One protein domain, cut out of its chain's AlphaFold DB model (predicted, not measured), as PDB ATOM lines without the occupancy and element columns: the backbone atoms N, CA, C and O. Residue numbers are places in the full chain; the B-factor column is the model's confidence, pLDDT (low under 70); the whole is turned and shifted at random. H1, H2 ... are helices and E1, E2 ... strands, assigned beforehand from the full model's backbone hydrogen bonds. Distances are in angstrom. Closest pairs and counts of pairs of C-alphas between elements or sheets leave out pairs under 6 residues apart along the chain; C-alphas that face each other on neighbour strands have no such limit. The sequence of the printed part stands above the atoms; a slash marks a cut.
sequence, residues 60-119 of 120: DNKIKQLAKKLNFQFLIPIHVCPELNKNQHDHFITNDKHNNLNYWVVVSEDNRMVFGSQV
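This is residues 60 to 119 of the 120 residues of the protein "CSEP0362 putative effector protein" of Blumeria graminis f. sp. hordei (strain DH14) (UniProt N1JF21). A small sheet of three antiparallel strands, E1, E2 and E3, forms a meander, each strand the antiparallel neighbour of the one before, and the short helix H1 only grazes it. A long stretch with no named element, residues 70 to 89, leads from H1 to E1, and its residues 76 to 77 pair with E1 as a short extra row along the sheet's edge. The printed part has 60 residues, with one named helix and three named strands in the order H1, E1, E2, E3; the sheet's order is E1, E2, E3. The class is mixed, helices and strands, with 28 residues, under half, in named elements. The whole is compact, with a radius of gyration of the C-alphas of 11.0 A, and rounded, spanning 29 by 24 by 18 A.

E2, residues 101 to 107, is the longest strand by residues and measures 17.6 A from first to last C-alpha. E1, residues 90 to 95, measures 16.7 A and begins with C-alpha 90 at (220.420, 226.586, 258.957). E3, residues 113 to 118, measures 14.5 A and ends with C-alpha 118 at (221.107, 241.633, 266.379). H1, residues 61 to 69, measures 12.2 A and begins with C-alpha 61 at (212.785, 218.164, 269.705).

E2 is the inner strand of the sheet, and E1 and E3 are its edge strands. E1 and E2 form a hairpin, with an angle of 150 degrees between their directions; the C-alphas of His 91 and Val 106 face each other at 4.8 A. N 92 and O 105 are within hydrogen-bond range at 2.9 A, as are N 105 and O 92 at 2.9 A. E2 and E3 form a hairpin too, with an angle of 161 degrees; the C-alphas of Val 105 and Gly 116 face each other at 4.5 A. Here N 104 and O 117 are within hydrogen-bond range at 2.9 A, and N 117 and O 104 at 3.0 A. Residues 76 to 77 pair antiparallel with residues 92 to 93 of E1. H1 is on the sheet but only grazes it, with its residues 63 to 69. In H1 every O i to N i+4 pair is within hydrogen-bond range.

The two C-alphas farthest apart are those of Lys 86, in the link from H1 to E1, and His 98, in the link from E1 to E2, at 30.2 A. The link from H1 to E1 is long, with 20 residues; those from E1 to E2 and from E2 to E3 are tight, with 5 residues each. The printed part, residues 60 to 119, has no cut. The mean pLDDT of the printed part is 92.9, and no printed residue is under 70.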
ATOM      1  N   ASP A  60     210.346 221.637 267.114       94.56
ATOM      2  CA  ASP A  60     210.554 220.200 267.322       94.56
ATOM      3  C   ASP A  60     211.687 219.889 268.320       94.56
ATOM      4  O   ASP A  60     212.451 220.763 268.738       94.56
ATOM      5  N   ASN A  61     211.811 218.615 268.706       96.25
ATOM      6  CA  ASN A  61     212.785 218.164 269.705       96.25
ATOM      7  C   ASN A  61     214.258 218.301 269.276       96.25
ATOM      8  O   ASN A  61     215.092 218.566 270.143       96.25
ATOM      9  N   LYS A  62     214.596 218.159 267.985       95.44
ATOM     10  CA  LYS A  62     215.968 218.362 267.480       95.44
ATOM     11  C   LYS A  62     216.358 219.825 267.668       95.44
ATOM     12  O   LYS A  62     217.432 220.120 268.188       95.44
ATOM     13  N   ILE A  63     215.456 220.747 267.336       95.62
ATOM     14  CA  ILE A  63     215.712 222.186 267.457       95.62
ATOM     15  C   ILE A  63     215.669 222.640 268.927       95.62
ATOM     16  O   ILE A  63     216.509 223.441 269.335       95.62
ATOM     17  N   LYS A  64     214.815 222.044 269.778       96.50
ATOM     18  CA  LYS A  64     214.866 222.230 271.248       96.50
ATOM     19  C   LYS A  64     216.209 221.774 271.842       96.50
ATOM     20  O   LYS A  64     216.723 222.425 272.751       96.50
ATOM     21  N   GLN A  65     216.797 220.680 271.350       96.75
ATOM     22  CA  GLN A  65     218.139 220.238 271.757       96.75
ATOM     23  C   GLN A  65     219.241 221.170 271.231       96.75
ATOM     24  O   GLN A  65     220.162 221.494 271.981       96.75
ATOM     25  N   LEU A  66     219.131 221.649 269.988       96.69
ATOM     26  CA  LEU A  66     220.071 222.606 269.402       96.69
ATOM     27  C   LEU A  66     220.086 223.940 270.161       96.69
ATOM     28  O   LEU A  66     221.160 224.430 270.502       96.69
ATOM     29  N   ALA A  67     218.913 224.487 270.494       95.94
ATOM     30  CA  ALA A  67     218.784 225.708 271.286       95.94
ATOM     31  C   ALA A  67     219.507 225.569 272.637       95.94
ATOM     32  O   ALA A  67     220.358 226.393 272.967       95.94
ATOM     33  N   LYS A  68     219.276 224.456 273.352       96.00
ATOM     34  CA  LYS A  68     219.984 224.126 274.602       96.00
ATOM     35  C   LYS A  68     221.500 224.009 274.411       96.00
ATOM     36  O   LYS A  68     222.242 224.589 275.195       96.00
ATOM     37  N   LYS A  69     221.969 223.308 273.368       96.00
ATOM     38  CA  LYS A  69     223.406 223.163 273.043       96.00
ATOM     39  C   LYS A  69     224.087 224.520 272.824       96.00
ATOM     40  O   LYS A  69     225.253 224.679 273.168       96.00
ATOM     41  N   LEU A  70     223.367 225.479 272.242       94.81
ATOM     42  CA  LEU A  70     223.855 226.822 271.925       94.81
ATOM     43  C   LEU A  70     223.525 227.874 273.008       94.81
ATOM     44  O   LEU A  70     223.817 229.048 272.811       94.81
ATOM     45  N   ASN A  71     222.966 227.465 274.154       93.94
ATOM     46  CA  ASN A  71     222.534 228.332 275.263       93.94
ATOM     47  C   ASN A  71     221.464 229.389 274.901       93.94
ATOM     48  O   ASN A  71     221.381 230.436 275.542       93.94
ATOM     49  N   PHE A  72     220.602 229.103 273.921       94.31
ATOM     50  CA  PHE A  72     219.423 229.916 273.605       94.31
ATOM     51  C   PHE A  72     218.149 229.319 274.218       94.31
ATOM     52  O   PHE A  72     217.997 228.101 274.311       94.31
ATOM     53  N   GLN A  73     217.196 230.179 274.597       94.19
ATOM     54  CA  GLN A  73     215.901 229.751 275.148       94.19
ATOM     55  C   GLN A  73     215.088 228.935 274.129       94.19
ATOM     56  O   GLN A  73     214.443 227.947 274.480       94.19
ATOM     57  N   PHE A  74     215.140 229.347 272.864       96.19
ATOM     58  CA  PHE A  74     214.533 228.676 271.721       96.19
ATOM     59  C   PHE A  74     215.275 229.064 270.431       96.19
ATOM     60  O   PHE A  74     216.031 230.035 270.418       96.19
ATOM     61  N   LEU A  75     215.029 228.344 269.338       96.69
ATOM     62  CA  LEU A  75     215.403 228.728 267.977       96.69
ATOM     63  C   LEU A  75     214.187 228.534 267.059       96.69
ATOM     64  O   LEU A  75     213.630 227.439 267.004       96.69
ATOM     65  N   ILE A  76     213.775 229.582 266.341       96.06
ATOM     66  CA  ILE A  76     212.707 229.522 265.330       96.06
ATOM     67  C   ILE A  76     213.362 229.479 263.944       96.06
ATOM     68  O   ILE A  76     214.039 230.446 263.589       96.06
ATOM     69  N   PRO A  77     213.188 228.407 263.150       95.19
ATOM     70  CA  PRO A  77     213.719 228.333 261.790       95.19
ATOM     71  C   PRO A  77     213.155 229.433 260.899       95.19
ATOM     72  O   PRO A  77     211.949 229.688 260.906       95.19
ATOM     73  N   ILE A  78     214.013 230.031 260.079       94.00
ATOM     74  CA  ILE A  78     213.604 230.943 259.013       94.00
ATOM     75  C   ILE A  78     214.215 230.517 257.683       94.00
ATOM     76  O   ILE A  78     215.372 230.113 257.602       94.00
ATOM     77  N   HIS A  79     213.434 230.644 256.614       90.19
ATOM     78  CA  HIS A  79     213.965 230.551 255.262       90.19
ATOM     79  C   HIS A  79     214.479 231.933 254.848       90.19
ATOM     80  O   HIS A  79     213.718 232.902 254.862       90.19
ATOM     81  N   VAL A  80     215.762 232.024 254.501       88.75
ATOM     82  CA  VAL A  80     216.377 233.234 253.935       88.75
ATOM     83  C   VAL A  80     216.649 233.030 252.448       88.75
ATOM     84  O   VAL A  80     216.768 231.897 251.982       88.75
ATOM     85  N   CYS A  81     216.760 234.125 251.702       86.94
ATOM     86  CA  CYS A  81     216.983 234.071 250.262       86.94
ATOM     87  C   CYS A  81     218.364 233.479 249.896       86.94
ATOM     88  O   CYS A  81     219.296 233.545 250.710       86.94
ATOM     89  N   PRO A  82     218.524 232.899 248.687       85.50
ATOM     90  CA  PRO A  82     219.748 232.201 248.275       85.50
ATOM     91  C   PRO A  82     221.031 233.038 248.380       85.50
ATOM     92  O   PRO A  82     222.110 232.500 248.617       85.50
ATOM     93  N   GLU A  83     220.925 234.361 248.260       85.00
ATOM     94  CA  GLU A  83     222.026 235.314 248.400       85.00
ATOM     95  C   GLU A  83     222.648 235.290 249.805       85.00
ATOM     96  O   GLU A  83     223.851 235.524 249.939       85.00
ATOM     97  N   LEU A  84     221.844 234.985 250.833       83.12
ATOM     98  CA  LEU A  84     222.276 234.806 252.220       83.12
ATOM     99  C   LEU A  84     222.628 233.356 252.559       83.12
ATOM    100  O   LEU A  84     223.496 233.146 253.404       83.12
ATOM    101  N   ASN A  85     222.001 232.369 251.909       87.31
ATOM    102  CA  ASN A  85     222.234 230.950 252.199       87.31
ATOM    103  C   ASN A  85     223.187 230.249 251.211       87.31
ATOM    104  O   ASN A  85     222.969 229.108 250.801       87.31
ATOM    105  N   LYS A  86     224.277 230.921 250.824       83.75
ATOM    106  CA  LYS A  86     225.277 230.364 249.888       83.75
ATOM    107  C   LYS A  86     225.959 229.091 250.403       83.75
ATOM    108  O   LYS A  86     226.379 228.265 249.600       83.75
ATOM    109  N   ASN A  87     226.049 228.938 251.725       87.44
ATOM    110  CA  ASN A  87     226.716 227.814 252.384       87.44
ATOM    111  C   ASN A  87     225.743 226.712 252.850       87.44
ATOM    112  O   ASN A  87     226.169 225.813 253.571       87.44
ATOM    113  N   GLN A  88     224.454 226.794 252.488       88.62
ATOM    114  CA  GLN A  88     223.408 225.835 252.886       88.62
ATOM    115  C   GLN A  88     223.344 225.602 254.410       88.62
ATOM    116  O   GLN A  88     223.157 224.492 254.893       88.62
ATOM    117  N   HIS A  89     223.543 226.668 255.181       93.81
ATOM    118  CA  HIS A  89     223.448 226.645 256.635       93.81
ATOM    119  C   HIS A  89     221.989 226.777 257.088       93.81
ATOM    120  O   HIS A  89     221.127 227.267 256.353       93.81
ATOM    121  N   ASP A  90     221.716 226.368 258.326       94.88
ATOM    122  CA  ASP A  90     220.420 226.586 258.957       94.88
ATOM    123  C   ASP A  90     220.371 228.002 259.556       94.88
ATOM    124  O   ASP A  90     221.276 228.426 260.284       94.88
ATOM    125  N   HIS A  91     219.300 228.742 259.265       95.75
ATOM    126  CA  HIS A  91     219.081 230.104 259.756       95.75
ATOM    127  C   HIS A  91     217.948 230.116 260.785       95.75
ATOM    128  O   HIS A  91     216.850 229.617 260.528       95.75
ATOM    129  N   PHE A  92     218.196 230.725 261.943       96.12
ATOM    130  CA  PHE A  92     217.248 230.780 263.054       96.12
ATOM    131  C   PHE A  92     217.110 232.190 263.622       96.12
ATOM    132  O   PHE A  92     218.069 232.958 263.655       96.12
ATOM    133  N   ILE A  93     215.929 232.494 264.153       95.50
ATOM    134  CA  ILE A  93     215.683 233.660 265.001       95.50
ATOM    135  C   ILE A  93     215.511 233.218 266.453       95.50
ATOM    136  O   ILE A  93     214.884 232.197 266.745       95.50
ATOM    137  N   THR A  94     216.041 234.018 267.370       95.94
ATOM    138  CA  THR A  94     215.841 233.894 268.813       95.94
ATOM    139  C   THR A  94     215.757 235.274 269.471       95.94
ATOM    140  O   THR A  94     215.737 236.314 268.799       95.94
ATOM    141  N   ASN A  95     215.658 235.280 270.795       94.44
ATOM    142  CA  ASN A  95     215.645 236.490 271.592       94.44
ATOM    143  C   ASN A  95     217.047 237.085 271.750       94.44
ATOM    144  O   ASN A  95     218.038 236.371 271.892       94.44
ATOM    145  N   ASP A  96     217.112 238.412 271.776       91.69
ATOM    146  CA  ASP A  96     218.287 239.133 272.236       91.69
ATOM    147  C   ASP A  96     218.375 239.158 273.776       91.69
ATOM    148  O   ASP A  96     217.496 238.684 274.500       91.69
ATOM    149  N   LYS A  97     219.442 239.775 274.291       88.69
ATOM    150  CA  LYS A  97     219.675 239.999 275.729       88.69
ATOM    151  C   LYS A  97     218.574 240.792 276.460       88.69
ATOM    152  O   LYS A  97     218.616 240.872 277.683       88.69
ATOM    153  N   HIS A  98     217.640 241.424 275.747       90.06
ATOM    154  CA  HIS A  98     216.521 242.189 276.303       90.06
ATOM    155  C   HIS A  98     215.179 241.436 276.133       90.06
ATOM    156  O   HIS A  98     214.120 242.023 276.343       90.06
ATOM    157  N   ASN A  99     215.212 240.145 275.772       87.88
ATOM    158  CA  ASN A  99     214.054 239.303 275.440       87.88
ATOM    159  C   ASN A  99     213.235 239.773 274.221       87.88
ATOM    160  O   ASN A  99     212.095 239.338 274.040       87.88
ATOM    161  N   ASN A 100     213.805 240.604 273.346       91.31
ATOM    162  CA  ASN A 100     213.176 240.940 272.073       91.31
ATOM    163  C   ASN A 100     213.503 239.866 271.040       91.31
ATOM    164  O   ASN A 100     214.672 239.538 270.842       91.31
ATOM    165  N   LEU A 101     212.495 239.391 270.306       92.00
ATOM    166  CA  LEU A 101     212.697 238.562 269.118       92.00
ATOM    167  C   LEU A 101     213.405 239.400 268.035       92.00
ATOM    168  O   LEU A 101     212.740 240.105 267.268       92.00
ATOM    169  N   ASN A 102     214.740 239.397 268.050       94.12
ATOM    170  CA  ASN A 102     215.591 240.216 267.182       94.12
ATOM    171  C   ASN A 102     217.045 239.708 267.040       94.12
ATOM    172  O   ASN A 102     217.919 240.447 266.589       94.12
ATOM    173  N   TYR A 103     217.343 238.470 267.440       95.06
ATOM    174  CA  TYR A 103     218.684 237.899 267.300       95.06
ATOM    175  C   TYR A 103     218.688 236.826 266.208       95.06
ATOM    176  O   TYR A 103     217.934 235.856 266.286       95.06
ATOM    177  N   TRP A 104     219.511 237.009 265.177       95.44
ATOM    178  CA  TRP A 104     219.679 236.063 264.075       95.44
ATOM    179  C   TRP A 104     220.917 235.201 264.311       95.44
ATOM    180  O   TRP A 104     222.012 235.717 264.533       95.44
ATOM    181  N   VAL A 105     220.728 233.884 264.237       96.00
ATOM    182  CA  VAL A 105     221.754 232.855 264.421       96.00
ATOM    183  C   VAL A 105     221.866 232.026 263.140       96.00
ATOM    184  O   VAL A 105     220.855 231.622 262.563       96.00
ATOM    185  N   VAL A 106     223.096 231.746 262.707       95.44
ATOM    186  CA  VAL A 106     223.401 230.820 261.603       95.44
ATOM    187  C   VAL A 106     224.158 229.625 262.162       95.44
ATOM    188  O   VAL A 106     225.126 229.798 262.908       95.44
ATOM    189  N   VAL A 107     223.734 228.418 261.795       96.25
ATOM    190  CA  VAL A 107     224.285 227.159 262.303       96.25
ATOM    191  C   VAL A 107     224.723 226.275 261.133       96.25
ATOM    192  O   VAL A 107     223.982 226.091 260.172       96.25
ATOM    193  N   SER A 108     225.934 225.724 261.211       94.75
ATOM    194  CA  SER A 108     226.448 224.750 260.242       94.75
ATOM    195  C   SER A 108     225.768 223.387 260.393       94.75
ATOM    196  O   SER A 108     225.296 223.055 261.481       94.75
ATOM    197  N   GLU A 109     225.884 222.521 259.385       91.88
ATOM    198  CA  GLU A 109     225.423 221.119 259.436       91.88
ATOM    199  C   GLU A 109     225.927 220.357 260.687       91.88
ATOM    200  O   GLU A 109     225.165 219.636 261.333       91.88
ATOM    201  N   ASP A 110     227.166 220.618 261.134       92.94
ATOM    202  CA  ASP A 110     227.749 220.078 262.384       92.94
ATOM    203  C   ASP A 110     227.071 220.557 263.692       92.94
ATOM    204  O   ASP A 110     227.553 220.293 264.801       92.94
ATOM    205  N   ASN A 111     225.971 221.307 263.606       93.44
ATOM    206  CA  ASN A 111     225.293 221.936 264.736       93.44
ATOM    207  C   ASN A 111     226.229 222.883 265.524       93.44
ATOM    208  O   ASN A 111     226.254 222.851 266.760       93.44
ATOM    209  N   ARG A 112     227.045 223.681 264.820       93.88
ATOM    210  CA  ARG A 112     227.931 224.715 265.388       93.88
ATOM    211  C   ARG A 112     227.445 226.096 264.958       93.88
ATOM    212  O   ARG A 112     227.104 226.281 263.795       93.88
ATOM    213  N   MET A 113     227.419 227.062 265.874       94.81
ATOM    214  CA  MET A 113     227.094 228.448 265.523       94.81
ATOM    215  C   MET A 113     228.226 229.046 264.677       94.81
ATOM    216  O   MET A 113     229.381 229.038 265.097       94.81
ATOM    217  N   VAL A 114     227.877 229.555 263.498       95.06
ATOM    218  CA  VAL A 114     228.785 230.219 262.547       95.06
ATOM    219  C   VAL A 114     228.684 231.739 262.678       95.06
ATOM    220  O   VAL A 114     229.679 232.444 262.543       95.06
ATOM    221  N   PHE A 115     227.484 232.249 262.964       93.06
ATOM    222  CA  PHE A 115     227.201 233.676 263.101       93.06
ATOM    223  C   PHE A 115     226.074 233.912 264.114       93.06
ATOM    224  O   PHE A 115     225.165 233.088 264.231       93.06
ATOM    225  N   GLY A 116     226.125 235.048 264.813       92.50
ATOM    226  CA  GLY A 116     225.085 235.510 265.731       92.50
ATOM    227  C   GLY A 116     225.107 237.036 265.856       92.50
ATOM    228  O   GLY A 116     226.119 237.591 266.286       92.50
ATOM    229  N   SER A 117     224.019 237.724 265.499       91.88
ATOM    230  CA  SER A 117     223.919 239.194 265.581       91.88
ATOM    231  C   SER A 117     222.491 239.675 265.839       91.88
ATOM    232  O   SER A 117     221.522 239.008 265.479       91.88
ATOM    233  N   GLN A 118     222.361 240.872 266.420       91.81
ATOM    234  CA  GLN A 118     221.107 241.633 266.379       91.81
ATOM    235  C   GLN A 118     220.800 242.085 264.936       91.81
ATOM    236  O   GLN A 118     221.716 242.173 264.111       91.81
ATOM    237  N   VAL A 119     219.515 242.314 264.639       86.94
ATOM    238  CA  VAL A 119     218.987 242.607 263.285       86.94
ATOM    239  C   VAL A 119     218.420 244.041 263.147       86.94
ATOM    240  O   VAL A 119     218.179 244.506 262.024       86.94
TER     241      VAL A 119